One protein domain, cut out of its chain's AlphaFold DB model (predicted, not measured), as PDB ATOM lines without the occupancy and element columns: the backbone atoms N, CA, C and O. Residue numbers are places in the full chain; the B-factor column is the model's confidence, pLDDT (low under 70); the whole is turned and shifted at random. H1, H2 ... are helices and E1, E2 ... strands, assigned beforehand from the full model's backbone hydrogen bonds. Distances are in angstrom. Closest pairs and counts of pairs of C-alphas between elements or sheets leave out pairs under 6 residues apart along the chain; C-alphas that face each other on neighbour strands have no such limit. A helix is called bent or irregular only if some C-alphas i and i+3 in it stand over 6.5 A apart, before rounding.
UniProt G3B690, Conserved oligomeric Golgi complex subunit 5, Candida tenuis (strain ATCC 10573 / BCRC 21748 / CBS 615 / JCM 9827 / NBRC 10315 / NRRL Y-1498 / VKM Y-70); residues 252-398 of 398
ATOM      1  N   LEU A 252     -42.858 -27.587 -66.437       80.38
ATOM      2  CA  LEU A 252     -43.287 -26.660 -67.488       80.38
ATOM      3  C   LEU A 252     -42.099 -26.036 -68.225       80.38
ATOM      4  O   LEU A 252     -42.028 -26.079 -69.450       80.38
ATOM      5  N   ASP A 253     -41.133 -25.522 -67.467       81.31
ATOM      6  CA  ASP A 253     -39.920 -24.885 -67.987       81.31
ATOM      7  C   ASP A 253     -39.048 -25.888 -68.763       81.31
ATOM      8  O   ASP A 253     -38.543 -25.624 -69.857       81.31
ATOM      9  N   THR A 254     -38.930 -27.107 -68.241       81.56
ATOM     10  CA  THR A 254     -38.265 -28.210 -68.932       81.56
ATOM     11  C   THR A 254     -38.961 -28.585 -70.239       81.56
ATOM     12  O   THR A 254     -38.289 -28.722 -71.266       81.56
ATOM     13  N   LEU A 255     -40.287 -28.734 -70.224       82.25
ATOM     14  CA  LEU A 255     -41.062 -29.089 -71.407       82.25
ATOM     15  C   LEU A 255     -40.943 -28.002 -72.476       82.25
ATOM     16  O   LEU A 255     -40.670 -28.318 -73.634       82.25
ATOM     17  N   GLU A 256     -41.076 -26.733 -72.090       82.69
ATOM     18  CA  GLU A 256     -40.927 -25.593 -72.993       82.69
ATOM     19  C   GLU A 256     -39.544 -25.588 -73.658       82.69
ATOM     20  O   GLU A 256     -39.441 -25.457 -74.883       82.69
ATOM     21  N   ARG A 257     -38.475 -25.768 -72.870       83.38
ATOM     22  CA  ARG A 257     -37.101 -25.804 -73.390       83.38
ATOM     23  C   ARG A 257     -36.858 -26.981 -74.327       83.38
ATOM     24  O   ARG A 257     -36.229 -26.801 -75.372       83.38
ATOM     25  N   ALA A 258     -37.333 -28.170 -73.960       79.38
ATOM     26  CA  ALA A 258     -37.112 -29.399 -74.717       79.38
ATOM     27  C   ALA A 258     -37.889 -29.429 -76.045       79.38
ATOM     28  O   ALA A 258     -37.400 -30.008 -77.015       79.38
ATOM     29  N   THR A 259     -39.064 -28.791 -76.094       81.44
ATOM     30  CA  THR A 259     -39.991 -28.843 -77.237       81.44
ATOM     31  C   THR A 259     -40.033 -27.520 -78.006       81.44
ATOM     32  O   THR A 259     -39.326 -27.355 -79.002       81.44
ATOM     33  N   ILE A 260     -40.829 -26.561 -77.530       82.56
ATOM     34  CA  ILE A 260     -41.167 -25.304 -78.204       82.56
ATOM     35  C   ILE A 260     -39.910 -24.489 -78.490       82.56
ATOM     36  O   ILE A 260     -39.657 -24.145 -79.640       82.56
ATOM     37  N   ALA A 261     -39.084 -24.207 -77.479       85.31
ATOM     38  CA  ALA A 261     -37.916 -23.345 -77.656       85.31
ATOM     39  C   ALA A 261     -36.896 -23.960 -78.623       85.31
ATOM     40  O   ALA A 261     -36.311 -23.255 -79.448       85.31
ATOM     41  N   LYS A 262     -36.695 -25.280 -78.550       85.69
ATOM     42  CA  LYS A 262     -35.791 -26.012 -79.441       85.69
ATOM     43  C   LYS A 262     -36.286 -25.987 -80.887       85.69
ATOM     44  O   LYS A 262     -35.510 -25.633 -81.772       85.69
ATOM     45  N   HIS A 263     -37.563 -26.296 -81.118       84.50
ATOM     46  CA  HIS A 263     -38.152 -26.268 -82.458       84.50
ATOM     47  C   HIS A 263     -38.147 -24.848 -83.043       84.50
ATOM     48  O   HIS A 263     -37.667 -24.638 -84.157       84.50
ATOM     49  N   VAL A 264     -38.557 -23.849 -82.249       86.88
ATOM     50  CA  VAL A 264     -38.507 -22.428 -82.622       86.88
ATOM     51  C   VAL A 264     -37.091 -22.000 -83.008       86.88
ATOM     52  O   VAL A 264     -36.923 -21.297 -84.001       86.88
ATOM     53  N   ASN A 265     -36.055 -22.430 -82.281       87.62
ATOM     54  CA  ASN A 265     -34.669 -22.095 -82.621       87.62
ATOM     55  C   ASN A 265     -34.238 -22.686 -83.972       87.62
ATOM     56  O   ASN A 265     -33.618 -21.982 -84.773       87.62
ATOM     57  N   THR A 266     -34.573 -23.950 -84.242       86.50
ATOM     58  CA  THR A 266     -34.252 -24.617 -85.514       86.50
ATOM     59  C   THR A 266     -34.938 -23.922 -86.688       86.50
ATOM     60  O   THR A 266     -34.273 -23.523 -87.647       86.50
ATOM     61  N   ILE A 267     -36.248 -23.693 -86.576       86.94
ATOM     62  CA  ILE A 267     -37.058 -23.048 -87.613       86.94
ATOM     63  C   ILE A 267     -36.648 -21.586 -87.815       86.94
ATOM     64  O   ILE A 267     -36.478 -21.138 -88.946       86.94
ATOM     65  N   SER A 268     -36.406 -20.838 -86.737       86.56
ATOM     66  CA  SER A 268     -35.936 -19.452 -86.822       86.56
ATOM     67  C   SER A 268     -34.570 -19.352 -87.512       86.56
ATOM     68  O   SER A 268     -34.350 -18.435 -88.305       86.56
ATOM     69  N   SER A 269     -33.665 -20.315 -87.291       86.62
ATOM     70  CA  SER A 269     -32.397 -20.407 -88.025       86.62
ATOM     71  C   SER A 269     -32.617 -20.722 -89.512       86.62
ATOM     72  O   SER A 269     -31.966 -20.110 -90.359       86.62
ATOM     73  N   GLN A 270     -33.539 -21.628 -89.851       86.75
ATOM     74  CA  GLN A 270     -33.887 -21.945 -91.244       86.75
ATOM     75  C   GLN A 270     -34.480 -20.729 -91.973       86.75
ATOM     76  O   GLN A 270     -34.023 -20.394 -93.067       86.75
ATOM     77  N   LEU A 271     -35.404 -20.004 -91.334       84.56
ATOM     78  CA  LEU A 271     -35.958 -18.746 -91.845       84.56
ATOM     79  C   LEU A 271     -34.887 -17.649 -91.962       84.56
ATOM     80  O   LEU A 271     -34.824 -16.930 -92.952       84.56
ATOM     81  N   SER A 272     -33.985 -17.532 -90.988       84.06
ATOM     82  CA  SER A 272     -32.898 -16.541 -91.049       84.06
ATOM     83  C   SER A 272     -31.919 -16.821 -92.194       84.06
ATOM     84  O   SER A 272     -31.374 -15.888 -92.781       84.06
ATOM     85  N   ARG A 273     -31.694 -18.096 -92.541       84.25
ATOM     86  CA  ARG A 273     -30.892 -18.483 -93.713       84.25
ATOM     87  C   ARG A 273     -31.640 -18.221 -95.018       84.25
ATOM     88  O   ARG A 273     -31.025 -17.732 -95.960       84.25
ATOM     89  N   SER A 274     -32.950 -18.474 -95.073       83.56
ATOM     90  CA  SER A 274     -33.750 -18.213 -96.278       83.56
ATOM     91  C   SER A 274     -33.819 -16.726 -96.632       83.56
ATOM     92  O   SER A 274     -33.839 -16.385 -97.813       83.56
ATOM     93  N   LEU A 275     -33.738 -15.833 -95.639       77.12
ATOM     94  CA  LEU A 275     -33.599 -14.386 -95.847       77.12
ATOM     95  C   LEU A 275     -32.321 -13.989 -96.611       77.12
ATOM     96  O   LEU A 275     -32.294 -12.945 -97.259       77.12
ATOM     97  N   GLN A 276     -31.271 -14.815 -96.582       80.19
ATOM     98  CA  GLN A 276     -30.053 -14.590 -97.373       80.19
ATOM     99  C   GLN A 276     -30.242 -14.982 -98.849       80.19
ATOM    100  O   GLN A 276     -29.483 -14.530 -99.707       80.19
ATOM    101  N   SER A 277     -31.269 -15.783 -99.156       79.62
ATOM    102  CA  SER A 277     -31.602 -16.287-100.492       79.62
ATOM    103  C   SER A 277     -33.099 -16.092-100.816       79.62
ATOM    104  O   SER A 277     -33.870 -17.058-100.795       79.62
ATOM    105  N   PRO A 278     -33.533 -14.867-101.175       68.69
ATOM    106  CA  PRO A 278     -34.953 -14.514-101.300       68.69
ATOM    107  C   PRO A 278     -35.756 -15.378-102.286       68.69
ATOM    108  O   PRO A 278     -36.949 -15.584-102.091       68.69
ATOM    109  N   ARG A 279     -35.108 -15.943-103.318       72.69
ATOM    110  CA  ARG A 279     -35.763 -16.797-104.330       72.69
ATOM    111  C   ARG A 279     -36.388 -18.070-103.753       72.69
ATOM    112  O   ARG A 279     -37.398 -18.526-104.271       72.69
ATOM    113  N   ASN A 280     -35.818 -18.611-102.676       79.62
ATOM    114  CA  ASN A 280     -36.306 -19.839-102.038       79.62
ATOM    115  C   ASN A 280     -37.177 -19.552-100.808       79.62
ATOM    116  O   ASN A 280     -37.625 -20.485-100.146       79.62
ATOM    117  N   PHE A 281     -37.422 -18.276-100.491       80.62
ATOM    118  CA  PHE A 281     -38.126 -17.882 -99.275       80.62
ATOM    119  C   PHE A 281     -39.558 -18.424 -99.236       80.62
ATOM    120  O   PHE A 281     -39.950 -18.972 -98.215       80.62
ATOM    121  N   ILE A 282     -40.303 -18.366-100.348       80.50
ATOM    122  CA  ILE A 282     -41.681 -18.890-100.439       80.50
ATOM    123  C   ILE A 282     -41.727 -20.393-100.154       80.50
ATOM    124  O   ILE A 282     -42.574 -20.861 -99.397       80.50
ATOM    125  N   VAL A 283     -40.810 -21.152-100.757       83.62
ATOM    126  CA  VAL A 283     -40.757 -22.614-100.611       83.62
ATOM    127  C   VAL A 283     -40.415 -22.984 -99.169       83.62
ATOM    128  O   VAL A 283     -41.115 -23.789 -98.565       83.62
ATOM    129  N   ILE A 284     -39.405 -22.325 -98.592       84.19
ATOM    130  CA  ILE A 284     -38.978 -22.559 -97.208       84.19
ATOM    131  C   ILE A 284     -40.059 -22.113 -96.218       84.19
ATOM    132  O   ILE A 284     -40.271 -22.779 -95.215       84.19
ATOM    133  N   LEU A 285     -40.771 -21.018 -96.485       83.00
ATOM    134  CA  LEU A 285     -41.858 -20.544 -95.632       83.00
ATOM    135  C   LEU A 285     -43.030 -21.539 -95.609       83.00
ATOM    136  O   LEU A 285     -43.554 -21.832 -94.536       83.00
ATOM    137  N   LYS A 286     -43.400 -22.103 -96.767       83.12
ATOM    138  CA  LYS A 286     -44.426 -23.154 -96.860       83.12
ATOM    139  C   LYS A 286     -43.998 -24.428 -96.130       83.12
ATOM    140  O   LYS A 286     -44.785 -24.961 -95.357       83.12
ATOM    141  N   GLU A 287     -42.752 -24.862 -96.310       85.62
ATOM    142  CA  GLU A 287     -42.180 -26.018 -95.605       85.62
ATOM    143  C   GLU A 287     -42.140 -25.802 -94.082       85.62
ATOM    144  O   GLU A 287     -42.505 -26.684 -93.306       85.62
ATOM    145  N   VAL A 288     -41.754 -24.602 -93.640       85.69
ATOM    146  CA  VAL A 288     -41.745 -24.212 -92.226       85.69
ATOM    147  C   VAL A 288     -43.154 -24.221 -91.639       85.69
ATOM    148  O   VAL A 288     -43.330 -24.669 -90.502       85.69
ATOM    149  N   LYS A 289     -44.155 -23.750 -92.393       83.56
ATOM    150  CA  LYS A 289     -45.558 -23.784 -91.972       83.56
ATOM    151  C   LYS A 289     -46.027 -25.224 -91.780       83.56
ATOM    152  O   LYS A 289     -46.475 -25.557 -90.686       83.56
ATOM    153  N   THR A 290     -45.862 -26.084 -92.787       84.62
ATOM    154  CA  THR A 290     -46.294 -27.489 -92.701       84.62
ATOM    155  C   THR A 290     -45.565 -28.232 -91.583       84.62
ATOM    156  O   THR A 290     -46.209 -28.879 -90.765       84.62
ATOM    157  N   ALA A 291     -44.245 -28.055 -91.454       85.19
ATOM    158  CA  ALA A 291     -43.463 -28.681 -90.387       85.19
ATOM    159  C   ALA A 291     -43.881 -28.205 -88.983       85.19
ATOM    160  O   ALA A 291     -43.939 -29.007 -88.051       85.19
ATOM    161  N   SER A 292     -44.192 -26.913 -88.819       84.38
ATOM    162  CA  SER A 292     -44.641 -26.356 -87.535       84.38
ATOM    163  C   SER A 292     -46.044 -26.836 -87.158       84.38
ATOM    164  O   SER A 292     -46.266 -27.175 -85.998       84.38
ATOM    165  N   MET A 293     -46.970 -26.915 -88.119       83.50
ATOM    166  CA  MET A 293     -48.322 -27.442 -87.892       83.50
ATOM    167  C   MET A 293     -48.296 -28.936 -87.551       83.50
ATOM    168  O   MET A 293     -48.907 -29.349 -86.566       83.50
ATOM    169  N   ASP A 294     -47.521 -29.736 -88.291       84.56
ATOM    170  CA  ASP A 294     -47.349 -31.165 -88.011       84.56
ATOM    171  C   ASP A 294     -46.743 -31.397 -86.620       84.56
ATOM    172  O   ASP A 294     -47.167 -32.294 -85.887       84.56
ATOM    173  N   PHE A 295     -45.759 -30.579 -86.230       85.38
ATOM    174  CA  PHE A 295     -45.154 -30.642 -84.904       85.38
ATOM    175  C   PHE A 295     -46.158 -30.306 -83.794       85.38
ATOM    176  O   PHE A 295     -46.269 -31.059 -82.825       85.38
ATOM    177  N   LEU A 296     -46.905 -29.206 -83.935       83.75
ATOM    178  CA  LEU A 296     -47.884 -28.754 -82.943       83.75
ATOM    179  C   LEU A 296     -49.055 -29.727 -82.803       83.75
ATOM    180  O   LEU A 296     -49.464 -30.021 -81.679       83.75
ATOM    181  N   SER A 297     -49.541 -30.279 -83.917       83.75
ATOM    182  CA  SER A 297     -50.576 -31.313 -83.921       83.75
ATOM    183  C   SER A 297     -50.105 -32.552 -83.156       83.75
ATOM    184  O   SER A 297     -50.736 -32.956 -82.179       83.75
ATOM    185  N   LYS A 298     -48.924 -33.089 -83.501       83.62
ATOM    186  CA  LYS A 298     -48.333 -34.247 -82.807       83.62
ATOM    187  C   LYS A 298     -48.100 -33.978 -81.321       83.62
ATOM    188  O   LYS A 298     -48.413 -34.835 -80.495       83.62
ATOM    189  N   LEU A 299     -47.574 -32.804 -80.965       83.62
ATOM    190  CA  LEU A 299     -47.323 -32.420 -79.574       83.62
ATOM    191  C   LEU A 299     -48.633 -32.335 -78.785       83.62
ATOM    192  O   LEU A 299     -48.722 -32.877 -77.685       83.62
ATOM    193  N   THR A 300     -49.661 -31.723 -79.367       83.25
ATOM    194  CA  THR A 300     -50.993 -31.614 -78.764       83.25
ATOM    195  C   THR A 300     -51.601 -32.993 -78.538       83.25
ATOM    196  O   THR A 300     -52.032 -33.286 -77.424       83.25
ATOM    197  N   THR A 301     -51.551 -33.886 -79.530       83.12
ATOM    198  CA  THR A 301     -52.042 -35.265 -79.385       83.12
ATOM    199  C   THR A 301     -51.291 -36.032 -78.293       83.12
ATOM    200  O   THR A 301     -51.921 -36.701 -77.475       83.12
ATOM    201  N   ILE A 302     -49.959 -35.908 -78.213       82.75
ATOM    202  CA  ILE A 302     -49.161 -36.553 -77.155       82.75
ATOM    203  C   ILE A 302     -49.570 -36.024 -75.774       82.75
ATOM    204  O   ILE A 302     -49.804 -36.810 -74.856       82.75
ATOM    205  N   LEU A 303     -49.724 -34.710 -75.614       81.31
ATOM    206  CA  LEU A 303     -50.105 -34.104 -74.335       81.31
ATOM    207  C   LEU A 303     -51.557 -34.403 -73.934       81.31
ATOM    208  O   LEU A 303     -51.850 -34.505 -72.743       81.31
ATOM    209  N   GLN A 304     -52.457 -34.567 -74.905       82.06
ATOM    210  CA  GLN A 304     -53.837 -34.999 -74.675       82.06
ATOM    211  C   GLN A 304     -53.914 -36.475 -74.277       82.06
ATOM    212  O   GLN A 304     -54.675 -36.819 -73.383       82.06
ATOM    213  N   SER A 305     -53.080 -37.332 -74.874       79.81
ATOM    214  CA  SER A 305     -53.005 -38.759 -74.525       79.81
ATOM    215  C   SER A 305     -52.404 -39.037 -73.140       79.81
ATOM    216  O   SER A 305     -52.505 -40.148 -72.626       79.81
ATOM    217  N   CYS A 306     -51.775 -38.036 -72.517       79.00
ATOM    218  CA  CYS A 306     -51.240 -38.147 -71.167       79.00
ATOM    219  C   CYS A 306     -52.316 -37.803 -70.129       79.00
ATOM    220  O   CYS A 306     -52.447 -36.649 -69.706       79.00
ATOM    221  N   GLU A 307     -53.074 -38.813 -69.710       75.94
ATOM    222  CA  GLU A 307     -54.087 -38.677 -68.663       75.94
ATOM    223  C   GLU A 307     -53.464 -38.728 -67.263       75.94
ATOM    224  O   GLU A 307     -52.743 -39.661 -66.902       75.94
ATOM    225  N   ILE A 308     -53.780 -37.727 -66.441       72.56
ATOM    226  CA  ILE A 308     -53.445 -37.720 -65.019       72.56
ATOM    227  C   ILE A 308     -54.734 -37.920 -64.233       72.56
ATOM    228  O   ILE A 308     -55.575 -37.024 -64.138       72.56
ATOM    229  N   TYR A 309     -54.868 -39.103 -63.638       63.91
ATOM    230  CA  TYR A 309     -55.957 -39.416 -62.719       63.91
ATOM    231  C   TYR A 309     -55.735 -38.695 -61.383       63.91
ATOM    232  O   TYR A 309     -54.830 -39.050 -60.622       63.91
ATOM    233  N   ARG A 310     -56.561 -37.684 -61.092       56.72
ATOM    234  CA  ARG A 310     -56.796 -37.176 -59.729       56.72
ATOM    235  C   ARG A 310     -58.112 -37.773 -59.224       56.72
ATOM    236  O   ARG A 310     -58.975 -38.062 -60.044       56.72
ATOM    237  N   LEU A 311     -58.258 -37.958 -57.906       46.59
ATOM    238  CA  LEU A 311     -59.362 -38.713 -57.278       46.59
ATOM    239  C   LEU A 311     -60.786 -38.319 -57.735       46.59
ATOM    240  O   LEU A 311     -61.689 -39.130 -57.582       46.59
ATOM    241  N   GLU A 312     -60.984 -37.130 -58.313       47.59
ATOM    242  CA  GLU A 312     -62.308 -36.622 -58.703       47.59
ATOM    243  C   GLU A 312     -62.408 -36.132 -60.157       47.59
ATOM    244  O   GLU A 312     -63.510 -35.875 -60.624       47.59
ATOM    245  N   ASN A 313     -61.296 -36.008 -60.899       58.75
ATOM    246  CA  ASN A 313     -61.305 -35.520 -62.284       58.75
ATOM    247  C   ASN A 313     -60.099 -36.034 -63.082       58.75
ATOM    248  O   ASN A 313     -58.947 -35.907 -62.652       58.75
ATOM    249  N   THR A 314     -60.353 -36.544 -64.286       66.62
ATOM    250  CA  THR A 314     -59.322 -36.838 -65.287       66.62
ATOM    251  C   THR A 314     -58.911 -35.538 -65.966       66.62
ATOM    252  O   THR A 314     -59.699 -34.899 -66.662       66.62
ATOM    253  N   THR A 315     -57.665 -35.119 -65.756       74.06
ATOM    254  CA  THR A 315     -57.101 -33.933 -66.413       74.06
ATOM    255  C   THR A 315     -55.932 -34.354 -67.284       74.06
ATOM    256  O   THR A 315     -55.060 -35.093 -66.826       74.06
ATOM    257  N   THR A 316     -55.895 -33.889 -68.527       79.88
ATOM    258  CA  THR A 316     -54.774 -34.154 -69.435       79.88
ATOM    259  C   THR A 316     -53.626 -33.186 -69.159       79.88
ATOM    260  O   THR A 316     -53.853 -32.052 -68.722       79.88
ATOM    261  N   LEU A 317     -52.386 -33.603 -69.442       79.50
ATOM    262  CA  LEU A 317     -51.226 -32.701 -69.370       79.50
ATOM    263  C   LEU A 317     -51.426 -31.451 -70.238       79.50
ATOM    264  O   LEU A 317     -51.018 -30.365 -69.838       79.50
ATOM    265  N   TYR A 318     -52.105 -31.587 -71.380       79.69
ATOM    266  CA  TYR A 318     -52.463 -30.461 -72.245       79.69
ATOM    267  C   TYR A 318     -53.284 -29.385 -71.519       79.69
ATOM    268  O   TYR A 318     -52.951 -28.206 -71.592       79.69
ATOM    269  N   ARG A 319     -54.323 -29.779 -70.772       78.50
ATOM    270  CA  ARG A 319     -55.161 -28.820 -70.038       78.50
ATOM    271  C   ARG A 319     -54.390 -28.118 -68.921       78.50
ATOM    272  O   ARG A 319     -54.523 -26.913 -68.761       78.50
ATOM    273  N   ILE A 320     -53.552 -28.863 -68.198       80.06
ATOM    274  CA  ILE A 320     -52.699 -28.311 -67.134       80.06
ATOM    275  C   ILE A 320     -51.732 -27.265 -67.706       80.06
ATOM    276  O   ILE A 320     -51.534 -26.216 -67.105       80.06
ATOM    277  N   LEU A 321     -51.161 -27.527 -68.885       77.94
ATOM    278  CA  LEU A 321     -50.289 -26.573 -69.568       77.94
ATOM    279  C   LEU A 321     -51.033 -25.286 -69.938       77.94
ATOM    280  O   LEU A 321     -50.524 -24.203 -69.677       77.94
ATOM    281  N   LEU A 322     -52.233 -25.385 -70.512       78.94
ATOM    282  CA  LEU A 322     -53.008 -24.199 -70.899       78.94
ATOM    283  C   LEU A 322     -53.397 -23.324 -69.699       78.94
ATOM    284  O   LEU A 322     -53.315 -22.100 -69.795       78.94
ATOM    285  N   GLU A 323     -53.773 -23.940 -68.574       80.25
ATOM    286  CA  GLU A 323     -54.094 -23.227 -67.330       80.25
ATOM    287  C   GLU A 323     -52.880 -22.444 -66.793       80.25
ATOM    288  O   GLU A 323     -53.011 -21.274 -66.444       80.25
ATOM    289  N   GLU A 324     -51.692 -23.053 -66.786       75.75
ATOM    290  CA  GLU A 324     -50.460 -22.431 -66.270       75.75
ATOM    291  C   GLU A 324     -49.892 -21.351 -67.212       75.75
ATOM    292  O   GLU A 324     -49.337 -20.353 -66.757       75.75
ATOM    293  N   PHE A 325     -50.050 -21.508 -68.532       70.62
ATOM    294  CA  PHE A 325     -49.623 -20.504 -69.516       70.62
ATOM    295  C   PHE A 325     -50.650 -19.382 -69.746       70.62
ATOM    296  O   PHE A 325     -50.381 -18.468 -70.532       70.62
ATOM    297  N   GLY A 326     -51.830 -19.443 -69.115       69.56
ATOM    298  CA  GLY A 326     -52.884 -18.426 -69.235       69.56
ATOM    299  C   GLY A 326     -53.345 -18.159 -70.675       69.56
ATOM    300  O   GLY A 326     -53.803 -17.059 -70.978       69.56
ATOM    301  N   SER A 327     -53.169 -19.129 -71.576       67.12
ATOM    302  CA  SER A 327     -53.336 -18.971 -73.028       67.12
ATOM    303  C   SER A 327     -54.429 -19.889 -73.570       67.12
ATOM    304  O   SER A 327     -54.705 -20.940 -72.993       67.12
ATOM    305  N   GLN A 328     -55.032 -19.520 -74.707       63.25
ATOM    306  CA  GLN A 328     -56.115 -20.306 -75.312       63.25
ATOM    307  C   GLN A 328     -55.612 -21.471 -76.172       63.25
ATOM    308  O   GLN A 328     -56.287 -22.497 -76.260       63.25
ATOM    309  N   SER A 329     -54.420 -21.358 -76.769       77.38
ATOM    310  CA  SER A 329     -53.826 -22.449 -77.545       77.38
ATOM    311  C   SER A 329     -52.301 -22.493 -77.459       77.38
ATOM    312  O   SER A 329     -51.614 -21.480 -77.303       77.38
ATOM    313  N   LEU A 330     -51.752 -23.702 -77.607       79.38
ATOM    314  CA  LEU A 330     -50.308 -23.923 -77.721       79.38
ATOM    315  C   LEU A 330     -49.726 -23.263 -78.985       79.38
ATOM    316  O   LEU A 330     -48.557 -22.873 -79.014       79.38
ATOM    317  N   GLU A 331     -50.553 -23.115 -80.018       81.44
ATOM    318  CA  GLU A 331     -50.190 -22.511 -81.295       81.44
ATOM    319  C   GLU A 331     -49.889 -21.017 -81.149       81.44
ATOM    320  O   GLU A 331     -48.862 -20.554 -81.644       81.44
ATOM    321  N   GLN A 332     -50.710 -20.273 -80.398       80.56
ATOM    322  CA  GLN A 332     -50.475 -18.851 -80.120       80.56
ATOM    323  C   GLN A 332     -49.132 -18.626 -79.407       80.56
ATOM    324  O   GLN A 332     -48.351 -17.745 -79.782       80.56
ATOM    325  N   ILE A 333     -48.807 -19.468 -78.419       80.88
ATOM    326  CA  ILE A 333     -47.525 -19.409 -77.698       80.88
ATOM    327  C   ILE A 333     -46.354 -19.708 -78.643       80.88
ATOM    328  O   ILE A 333     -45.317 -19.044 -78.592       80.88
ATOM    329  N   TYR A 334     -46.497 -20.714 -79.505       85.75
ATOM    330  CA  TYR A 334     -45.453 -21.097 -80.450       85.75
ATOM    331  C   TYR A 334     -45.169 -19.987 -81.469       85.75
ATOM    332  O   TYR A 334     -44.017 -19.571 -81.625       85.75
ATOM    333  N   TRP A 335     -46.210 -19.482 -82.137       85.81
ATOM    334  CA  TRP A 335     -46.067 -18.490 -83.200       85.81
ATOM    335  C   TRP A 335     -45.586 -17.141 -82.670       85.81
ATOM    336  O   TRP A 335     -44.662 -16.571 -83.249       85.81
ATOM    337  N   SER A 336     -46.093 -16.675 -81.525       85.19
ATOM    338  CA  SER A 336     -45.597 -15.444 -80.887       85.19
ATOM    339  C   SER A 336     -44.098 -15.522 -80.561       85.19
ATOM    340  O   SER A 336     -43.338 -14.603 -80.880       85.19
ATOM    341  N   LYS A 337     -43.623 -16.649 -80.009       85.75
ATOM    342  CA  LYS A 337     -42.193 -16.871 -79.718       85.75
ATOM    343  C   LYS A 337     -41.348 -16.986 -80.988       85.75
ATOM    344  O   LYS A 337     -40.234 -16.448 -81.025       85.75
ATOM    345  N   LEU A 338     -41.851 -17.661 -82.023       87.06
ATOM    346  CA  LEU A 338     -41.161 -17.791 -83.307       87.06
ATOM    347  C   LEU A 338     -40.998 -16.439 -83.997       87.06
ATOM    348  O   LEU A 338     -39.888 -16.088 -84.404       87.06
ATOM    349  N   VAL A 339     -42.078 -15.666 -84.073       85.44
ATOM    350  CA  VAL A 339     -42.083 -14.331 -84.666       85.44
ATOM    351  C   VAL A 339     -41.161 -13.402 -83.890       85.44
ATOM    352  O   VAL A 339     -40.329 -12.741 -84.504       85.44
ATOM    353  N   ALA A 340     -41.208 -13.384 -82.554       86.94
ATOM    354  CA  ALA A 340     -40.315 -12.543 -81.754       86.94
ATOM    355  C   ALA A 340     -38.824 -12.857 -82.011       86.94
ATOM    356  O   ALA A 340     -37.998 -11.949 -82.164       86.94
ATOM    357  N   ARG A 341     -38.467 -14.146 -82.115       85.69
ATOM    358  CA  ARG A 341     -37.107 -14.596 -82.472       85.69
ATOM    359  C   ARG A 341     -36.727 -14.189 -83.896       85.69
ATOM    360  O   ARG A 341     -35.623 -13.689 -84.111       85.69
ATOM    361  N   PHE A 342     -37.639 -14.365 -84.847       85.50
ATOM    362  CA  PHE A 342     -37.448 -13.988 -86.245       85.50
ATOM    363  C   PHE A 342     -37.284 -12.467 -86.415       85.50
ATOM    364  O   PHE A 342     -36.316 -12.027 -87.033       85.50
ATOM    365  N   LYS A 343     -38.134 -11.666 -85.759       86.31
ATOM    366  CA  LYS A 343     -38.068 -10.197 -85.679       86.31
ATOM    367  C   LYS A 343     -36.703  -9.730 -85.174       86.31
ATOM    368  O   LYS A 343     -36.066  -8.879 -85.792       86.31
ATOM    369  N   LYS A 344     -36.190 -10.346 -84.100       86.56
ATOM    370  CA  LYS A 344     -34.840 -10.070 -83.576       86.56
ATOM    371  C   LYS A 344     -33.733 -10.430 -84.578       86.56
ATOM    372  O   LYS A 344     -32.749  -9.696 -84.691       86.56
ATOM    373  N   GLY A 345     -33.886 -11.535 -85.310       82.88
ATOM    374  CA  GLY A 345     -32.965 -11.948 -86.375       82.88
ATOM    375  C   GLY A 345     -32.914 -10.954 -87.541       82.88
ATOM    376  O   GLY A 345     -31.826 -10.571 -87.982       82.88
ATOM    377  N   ILE A 346     -34.079 -10.471 -87.981       82.88
ATOM    378  CA  ILE A 346     -34.211  -9.418 -88.996       82.88
ATOM    379  C   ILE A 346     -33.563  -8.123 -88.504       82.88
ATOM    380  O   ILE A 346     -32.694  -7.588 -89.188       82.88
ATOM    381  N   ALA A 347     -33.917  -7.649 -87.306       85.00
ATOM    382  CA  ALA A 347     -33.386  -6.409 -86.742       85.00
ATOM    383  C   ALA A 347     -31.850  -6.422 -86.647       85.00
ATOM    384  O   ALA A 347     -31.194  -5.465 -87.049       85.00
ATOM    385  N   SER A 348     -31.264  -7.537 -86.196       83.88
ATOM    386  CA  SER A 348     -29.805  -7.729 -86.161       83.88
ATOM    387  C   SER A 348     -29.174  -7.685 -87.557       83.88
ATOM    388  O   SER A 348     -28.124  -7.074 -87.755       83.88
ATOM    389  N   THR A 349     -29.824  -8.298 -88.551       81.94
ATOM    390  CA  THR A 349     -29.346  -8.296 -89.942       81.94
ATOM    391  C   THR A 349     -29.412  -6.897 -90.557       81.94
ATOM    392  O   THR A 349     -28.465  -6.481 -91.222       81.94
ATOM    393  N   MET A 350     -30.487  -6.151 -90.285       81.75
ATOM    394  CA  MET A 350     -30.667  -4.769 -90.732       81.75
ATOM    395  C   MET A 350     -29.655  -3.822 -90.077       81.75
ATOM    396  O   MET A 350     -29.021  -3.042 -90.782       81.75
ATOM    397  N   ALA A 351     -29.415  -3.957 -88.767       84.19
ATOM    398  CA  ALA A 351     -28.435  -3.155 -88.029       84.19
ATOM    399  C   ALA A 351     -26.989  -3.348 -88.522       84.19
ATOM    400  O   ALA A 351     -26.173  -2.436 -88.429       84.19
ATOM    401  N   ARG A 352     -26.652  -4.523 -89.077       83.62
ATOM    402  CA  ARG A 352     -25.322  -4.802 -89.650       83.62
ATOM    403  C   ARG A 352     -25.068  -4.107 -90.996       83.62
ATOM    404  O   ARG A 352     -23.923  -4.084 -91.436       83.62
ATOM    405  N   GLY A 353     -26.097  -3.591 -91.678       78.12
ATOM    406  CA  GLY A 353     -25.947  -2.734 -92.868       78.12
ATOM    407  C   GLY A 353     -25.293  -3.363 -94.114       78.12
ATOM    408  O   GLY A 353     -24.921  -2.646 -95.042       78.12
ATOM    409  N   GLY A 354     -25.133  -4.691 -94.163       82.50
ATOM    410  CA  GLY A 354     -24.432  -5.394 -95.247       82.50
ATOM    411  C   GLY A 354     -25.247  -5.598 -96.540       82.50
ATOM    412  O   GLY A 354     -26.410  -5.195 -96.627       82.50
ATOM    413  N   PRO A 355     -24.681  -6.294 -97.550       79.62
ATOM    414  CA  PRO A 355     -25.367  -6.607 -98.813       79.62
ATOM    415  C   PRO A 355     -26.707  -7.335 -98.625       79.62
ATOM    416  O   PRO A 355     -27.662  -7.086 -99.355       79.62
ATOM    417  N   ILE A 356     -26.798  -8.185 -97.597       79.12
ATOM    418  CA  ILE A 356     -28.019  -8.917 -97.233       79.12
ATOM    419  C   ILE A 356     -29.123  -7.948 -96.784       79.12
ATOM    420  O   ILE A 356     -30.259  -8.088 -97.220       79.12
ATOM    421  N   ALA A 357     -28.802  -6.920 -95.988       81.38
ATOM    422  CA  ALA A 357     -29.774  -5.915 -95.551       81.38
ATOM    423  C   ALA A 357     -30.304  -5.074 -96.725       81.38
ATOM    424  O   ALA A 357     -31.497  -4.786 -96.801       81.38
ATOM    425  N   LYS A 358     -29.433  -4.726 -97.685       80.62
ATOM    426  CA  LYS A 358     -29.839  -4.027 -98.916       80.62
ATOM    427  C   LYS A 358     -30.762  -4.891 -99.778       80.62
ATOM    428  O   LYS A 358     -31.812  -4.415-100.195       80.62
ATOM    429  N   ASN A 359     -30.419  -6.167 -99.965       80.31
ATOM    430  CA  ASN A 359     -31.269  -7.119-100.684       80.31
ATOM    431  C   ASN A 359     -32.623  -7.311 -99.984       80.31
ATOM    432  O   ASN A 359     -33.650  -7.338-100.653       80.31
ATOM    433  N   LEU A 360     -32.657  -7.381 -98.652       79.50
ATOM    434  CA  LEU A 360     -33.908  -7.494 -97.898       79.50
ATOM    435  C   LEU A 360     -34.842  -6.298 -98.114       79.50
ATOM    436  O   LEU A 360     -36.040  -6.513 -98.268       79.50
ATOM    437  N   LYS A 361     -34.315  -5.068 -98.216       80.38
ATOM    438  CA  LYS A 361     -35.119  -3.889 -98.590       80.38
ATOM    439  C   LYS A 361     -35.706  -4.022 -99.999       80.38
ATOM    440  O   LYS A 361     -36.877  -3.732-100.204       80.38
ATOM    441  N   THR A 362     -34.923  -4.506-100.963       81.81
ATOM    442  CA  THR A 362     -35.386  -4.703-102.350       81.81
ATOM    443  C   THR A 362     -36.443  -5.805-102.469       81.81
ATOM    444  O   THR A 362     -37.386  -5.671-103.244       81.81
ATOM    445  N   TYR A 363     -36.313  -6.888-101.697       79.19
ATOM    446  CA  TYR A 363     -37.215  -8.046-101.745       79.19
ATOM    447  C   TYR A 363     -38.339  -8.017-100.694       79.19
ATOM    448  O   TYR A 363     -39.161  -8.933-100.670       79.19
ATOM    449  N   GLN A 364     -38.430  -6.965 -99.875       81.38
ATOM    450  CA  GLN A 364     -39.497  -6.756 -98.889       81.38
ATOM    451  C   GLN A 364     -40.917  -6.970 -99.456       81.38
ATOM    452  O   GLN A 364     -41.653  -7.759 -98.859       81.38
ATOM    453  N   PRO A 365     -41.332  -6.347-100.584       79.25
ATOM    454  CA  PRO A 365     -42.691  -6.536-101.099       79.25
ATOM    455  C   PRO A 365     -42.939  -7.988-101.532       79.25
ATOM    456  O   PRO A 365     -44.031  -8.517-101.344       79.25
ATOM    457  N   GLY A 366     -41.904  -8.667-102.038       78.25
ATOM    458  CA  GLY A 366     -41.961 -10.092-102.358       78.25
ATOM    459  C   GLY A 366     -42.171 -10.955-101.114       78.25
ATOM    460  O   GLY A 366     -43.017 -11.843-101.131       78.25
ATOM    461  N   ILE A 367     -41.468 -10.664-100.015       79.81
ATOM    462  CA  ILE A 367     -41.615 -11.362 -98.724       79.81
ATOM    463  C   ILE A 367     -43.014 -11.137 -98.130       79.81
ATOM    464  O   ILE A 367     -43.636 -12.089 -97.667       79.81
ATOM    465  N   GLN A 368     -43.540  -9.909 -98.186       81.31
ATOM    466  CA  GLN A 368     -44.892  -9.595 -97.709       81.31
ATOM    467  C   GLN A 368     -45.974 -10.318 -98.519       81.31
ATOM    468  O   GLN A 368     -46.895 -10.886 -97.937       81.31
ATOM    469  N   ASN A 369     -45.845 -10.355 -99.848       80.69
ATOM    470  CA  ASN A 369     -46.770 -11.104-100.701       80.69
ATOM    471  C   ASN A 369     -46.667 -12.614-100.449       80.69
ATOM    472  O   ASN A 369     -47.687 -13.286-100.352       80.69
ATOM    473  N   SER A 370     -45.452 -13.128-100.233       78.25
ATOM    474  CA  SER A 370     -45.206 -14.535 -99.882       78.25
ATOM    475  C   SER A 370     -45.872 -14.939 -98.565       78.25
ATOM    476  O   SER A 370     -46.398 -16.044 -98.451       78.25
ATOM    477  N   LEU A 371     -45.837 -14.054 -97.562       80.56
ATOM    478  CA  LEU A 371     -46.497 -14.261 -96.273       80.56
ATOM    479  C   LEU A 371     -48.014 -14.283 -96.429       80.56
ATOM    480  O   LEU A 371     -48.643 -15.225 -95.955       80.56
ATOM    481  N   LYS A 372     -48.580 -13.315 -97.159       80.94
ATOM    482  CA  LYS A 372     -50.016 -13.284 -97.466       80.94
ATOM    483  C   LYS A 372     -50.443 -14.569 -98.170       80.94
ATOM    484  O   LYS A 372     -51.281 -15.275 -97.639       80.94
ATOM    485  N   GLU A 373     -49.764 -14.957 -99.253       79.94
ATOM    486  CA  GLU A 373     -50.052 -16.193 -99.995       79.94
ATOM    487  C   GLU A 373     -49.942 -17.478 -99.158       79.94
ATOM    488  O   GLU A 373     -50.568 -18.487 -99.487       79.94
ATOM    489  N   THR A 374     -49.120 -17.477 -98.106       76.25
ATOM    490  CA  THR A 374     -48.896 -18.659 -97.264       76.25
ATOM    491  C   THR A 374     -49.881 -18.736 -96.093       76.25
ATOM    492  O   THR A 374     -50.211 -19.845 -95.670       76.25
ATOM    493  N   PHE A 375     -50.395 -17.603 -95.607       75.94
ATOM    494  CA  PHE A 375     -51.336 -17.507 -94.482       75.94
ATOM    495  C   PHE A 375     -52.699 -16.929 -94.915       75.94
ATOM    496  O   PHE A 375     -53.168 -15.925 -94.388       75.94
ATOM    497  N   ASN A 376     -53.325 -17.548 -95.921       69.06
ATOM    498  CA  ASN A 376     -54.571 -17.068 -96.543       69.06
ATOM    499  C   ASN A 376     -55.858 -17.372 -95.739       69.06
ATOM    500  O   ASN A 376     -56.938 -16.939 -96.144       69.06
ATOM    501  N   SER A 377     -55.788 -18.147 -94.652       70.00
ATOM    502  CA  SER A 377     -56.980 -18.614 -93.925       70.00
ATOM    503  C   SER A 377     -57.477 -17.585 -92.895       70.00
ATOM    504  O   SER A 377     -56.686 -16.870 -92.277       70.00
ATOM    505  N   SER A 378     -58.793 -17.525 -92.652       56.38
ATOM    506  CA  SER A 378     -59.394 -16.599 -91.667       56.38
ATOM    507  C   SER A 378     -58.925 -16.848 -90.228       56.38
ATOM    508  O   SER A 378     -58.845 -15.911 -89.443       56.38
ATOM    509  N   GLU A 379     -58.570 -18.090 -89.891       61.06
ATOM    510  CA  GLU A 379     -58.033 -18.492 -88.577       61.06
ATOM    511  C   GLU A 379     -56.543 -18.140 -88.399       61.06
ATOM    512  O   GLU A 379     -56.022 -18.151 -87.289       61.06
ATOM    513  N   GLU A 380     -55.851 -17.782 -89.483       68.12
ATOM    514  CA  GLU A 380     -54.407 -17.513 -89.499       68.12
ATOM    515  C   GLU A 380     -54.084 -16.010 -89.510       68.12
ATOM    516  O   GLU A 380     -52.913 -15.635 -89.538       68.12
ATOM    517  N   HIS A 381     -55.104 -15.142 -89.465       66.81
ATOM    518  CA  HIS A 381     -54.929 -13.685 -89.507       66.81
ATOM    519  C   HIS A 381     -54.061 -13.168 -88.354       66.81
ATOM    520  O   HIS A 381     -53.167 -12.361 -88.582       66.81
ATOM    521  N   GLU A 382     -54.233 -13.706 -87.144       71.44
ATOM    522  CA  GLU A 382     -53.413 -13.327 -85.986       71.44
ATOM    523  C   GLU A 382     -51.927 -13.686 -86.195       71.44
ATOM    524  O   GLU A 382     -51.027 -12.925 -85.844       71.44
ATOM    525  N   GLN A 383     -51.645 -14.829 -86.832       77.38
ATOM    526  CA  GLN A 383     -50.279 -15.264 -87.146       77.38
ATOM    527  C   GLN A 383     -49.675 -14.411 -88.270       77.38
ATOM    528  O   GLN A 383     -48.509 -14.017 -88.191       77.38
ATOM    529  N   LEU A 384     -50.470 -14.103 -89.299       77.62
ATOM    530  CA  LEU A 384     -50.089 -13.231 -90.406       77.62
ATOM    531  C   LEU A 384     -49.736 -11.824 -89.905       77.62
ATOM    532  O   LEU A 384     -48.673 -11.319 -90.264       77.62
ATOM    533  N   ASP A 385     -50.560 -11.230 -89.042       77.38
ATOM    534  CA  ASP A 385     -50.333  -9.895 -88.477       77.38
ATOM    535  C   ASP A 385     -49.030  -9.835 -87.667       77.38
ATOM    536  O   ASP A 385     -48.229  -8.911 -87.834       77.38
ATOM    537  N   LEU A 386     -48.747 -10.869 -86.865       79.31
ATOM    538  CA  LEU A 386     -47.487 -10.991 -86.127       79.31
ATOM    539  C   LEU A 386     -46.268 -11.033 -87.069       79.31
ATOM    540  O   LEU A 386     -45.268 -10.344 -86.842       79.31
ATOM    541  N   PHE A 387     -46.323 -11.823 -88.147       78.12
ATOM    542  CA  PHE A 387     -45.233 -11.876 -89.128       78.12
ATOM    543  C   PHE A 387     -45.094 -10.581 -89.937       78.12
ATOM    544  O   PHE A 387     -43.967 -10.195 -90.260       78.12
ATOM    545  N   LEU A 388     -46.201  -9.906 -90.255       79.62
ATOM    546  CA  LEU A 388     -46.178  -8.621 -90.950       79.62
ATOM    547  C   LEU A 388     -45.515  -7.536 -90.088       79.62
ATOM    548  O   LEU A 388     -44.598  -6.886 -90.586       79.62
ATOM    549  N   ASP A 389     -45.841  -7.434 -88.794       80.31
ATOM    550  CA  ASP A 389     -45.157  -6.537 -87.840       80.31
ATOM    551  C   ASP A 389     -43.645  -6.837 -87.739       80.31
ATOM    552  O   ASP A 389     -42.796  -5.940 -87.695       80.31
ATOM    553  N   ALA A 390     -43.250  -8.114 -87.775       78.00
ATOM    554  CA  ALA A 390     -41.832  -8.473 -87.790       78.00
ATOM    555  C   ALA A 390     -41.099  -8.016 -89.066       78.00
ATOM    556  O   ALA A 390     -39.921  -7.648 -89.002       78.00
ATOM    557  N   VAL A 391     -41.780  -8.038 -90.214       77.81
ATOM    558  CA  VAL A 391     -41.237  -7.638 -91.523       77.81
ATOM    559  C   VAL A 391     -41.294  -6.122 -91.734       77.81
ATOM    560  O   VAL A 391     -40.439  -5.580 -92.435       77.81
ATOM    561  N   GLU A 392     -42.209  -5.403 -91.084       77.62
ATOM    562  CA  GLU A 392     -42.267  -3.934 -91.119       77.62
ATOM    563  C   GLU A 392     -40.990  -3.273 -90.581       77.62
ATOM    564  O   GLU A 392     -40.578  -2.230 -91.097       77.62
ATOM    565  N   LEU A 393     -40.266  -3.915 -89.656       74.12
ATOM    566  CA  LEU A 393     -38.946  -3.446 -89.208       74.12
ATOM    567  C   LEU A 393     -37.921  -3.290 -90.343       74.12
ATOM    568  O   LEU A 393     -36.992  -2.490 -90.224       74.12
ATOM    569  N   ILE A 394     -38.076  -4.020 -91.453       68.50
ATOM    570  CA  ILE A 394     -37.206  -3.886 -92.631       68.50
ATOM    571  C   ILE A 394     -37.347  -2.487 -93.255       68.50
ATOM    572  O   ILE A 394     -36.365  -1.936 -93.757       68.50
ATOM    573  N   SER A 395     -38.540  -1.888 -93.171       60.66
ATOM    574  CA  SER A 395     -38.822  -0.538 -93.675       60.66
ATOM    575  C   SER A 395     -38.315   0.575 -92.747       60.66
ATOM    576  O   SER A 395     -37.906   1.635 -93.221       60.66
ATOM    577  N   LEU A 396     -38.278   0.317 -91.433       59.69
ATOM    578  CA  LEU A 396     -37.882   1.275 -90.391       59.69
ATOM    579  C   LEU A 396     -36.366   1.338 -90.144       59.69
ATOM    580  O   LEU A 396     -35.881   2.295 -89.540       59.69
ATOM    581  N   GLY A 397     -35.604   0.339 -90.602       53.12
ATOM    582  CA  GLY A 397     -34.146   0.311 -90.480       53.12
ATOM    583  C   GLY A 397     -33.476   1.377 -91.353       53.12
ATOM    584  O   GLY A 397     -33.206   1.120 -92.532       53.12
ATOM    585  N   ARG A 398     -33.216   2.561 -90.786       41.16
ATOM    586  CA  ARG A 398     -32.275   3.546 -91.341       41.16
ATOM    587  C   ARG A 398     -30.842   3.067 -91.185       41.16
ATOM    588  O   ARG A 398     -30.488   2.664 -90.058       41.16
TER     589      ARG A 398
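This is residues 252 to 398 of the 398 residues of the protein "Conserved oligomeric Golgi complex subunit 5" of Candida tenuis (strain ATCC 10573 / BCRC 21748 / CBS 615 / JCM 9827 / NBRC 10315 / NRRL Y-1498 / VKM Y-70) (UniProt G3B690). The model is a rod of helices: H1, H2, H4, H5b and H6 form an up-and-down bundle, each running against the one before it, and residues 309 to 314 of a thin E1-E2 hairpin stick out at one end. The 147 printed residues hold H1 H2 E1 E2 H3 H4 H5 H6 in that order, mostly helix, with two antiparallel strands. It is only just compact, close to loose, with a radius of gyration of the C-alphas of 17.5 A, and spans 62 by 29 by 21 A.

H1, residues 252 to 274, 31.5 A long, begins with C-alpha 252 at (-43.287, -26.660, -67.488). H2, residues 278 to 305, measures 40.4 A. E1, residues 307 to 310, and E2, residues 313 to 316, precede H3, residues 317 to 325. H4, residues 330 to 351, measures 31.9 A. H5, residues 355 to 374, was assigned as one helix by its hydrogen bonds but is bent, C-alphas 362 and 365 being 7.6 A apart; its arms are H5a, residues 355 to 362, and H5b, residues 365 to 374. H6, residues 378 to 396, ends with C-alpha 396 at (-37.882, 1.275, -90.391).

H1 and H2 form a helical hairpin, closest at the C-alphas of Ser 274 and Phe 281, 5.3 A. In the E1-E2 hairpin, N 308 and O 315 are within hydrogen-bond range at 3.0 A. H3 touches residues 300 to 304 of H2, closest at C-alphas 303 and 318, 4.8 A. H4 touches H6 at a shallow tilt of 15 degrees, closest at C-alphas 343 and 390, 4.6 A. H5a and H4 only just touch, only at the corner, with 3 pairs of C-alphas within 8 A. H5b and H6 form a helical hairpin. Every O i to N i+4 pair is within hydrogen-bond range in H3, H4, H5a and H5b, but 17 of 19 in H1, 22 of 24 in H2 and 10 of 15 in H6.

The C-alphas of Leu 311 and Pro 355 are farthest apart, 62.5 A. The printed part has no cut, and its links are tight. Mean pLDDT of the printed part is 78.6; residues 309 to 314 and 394 to 398 are among those under 70.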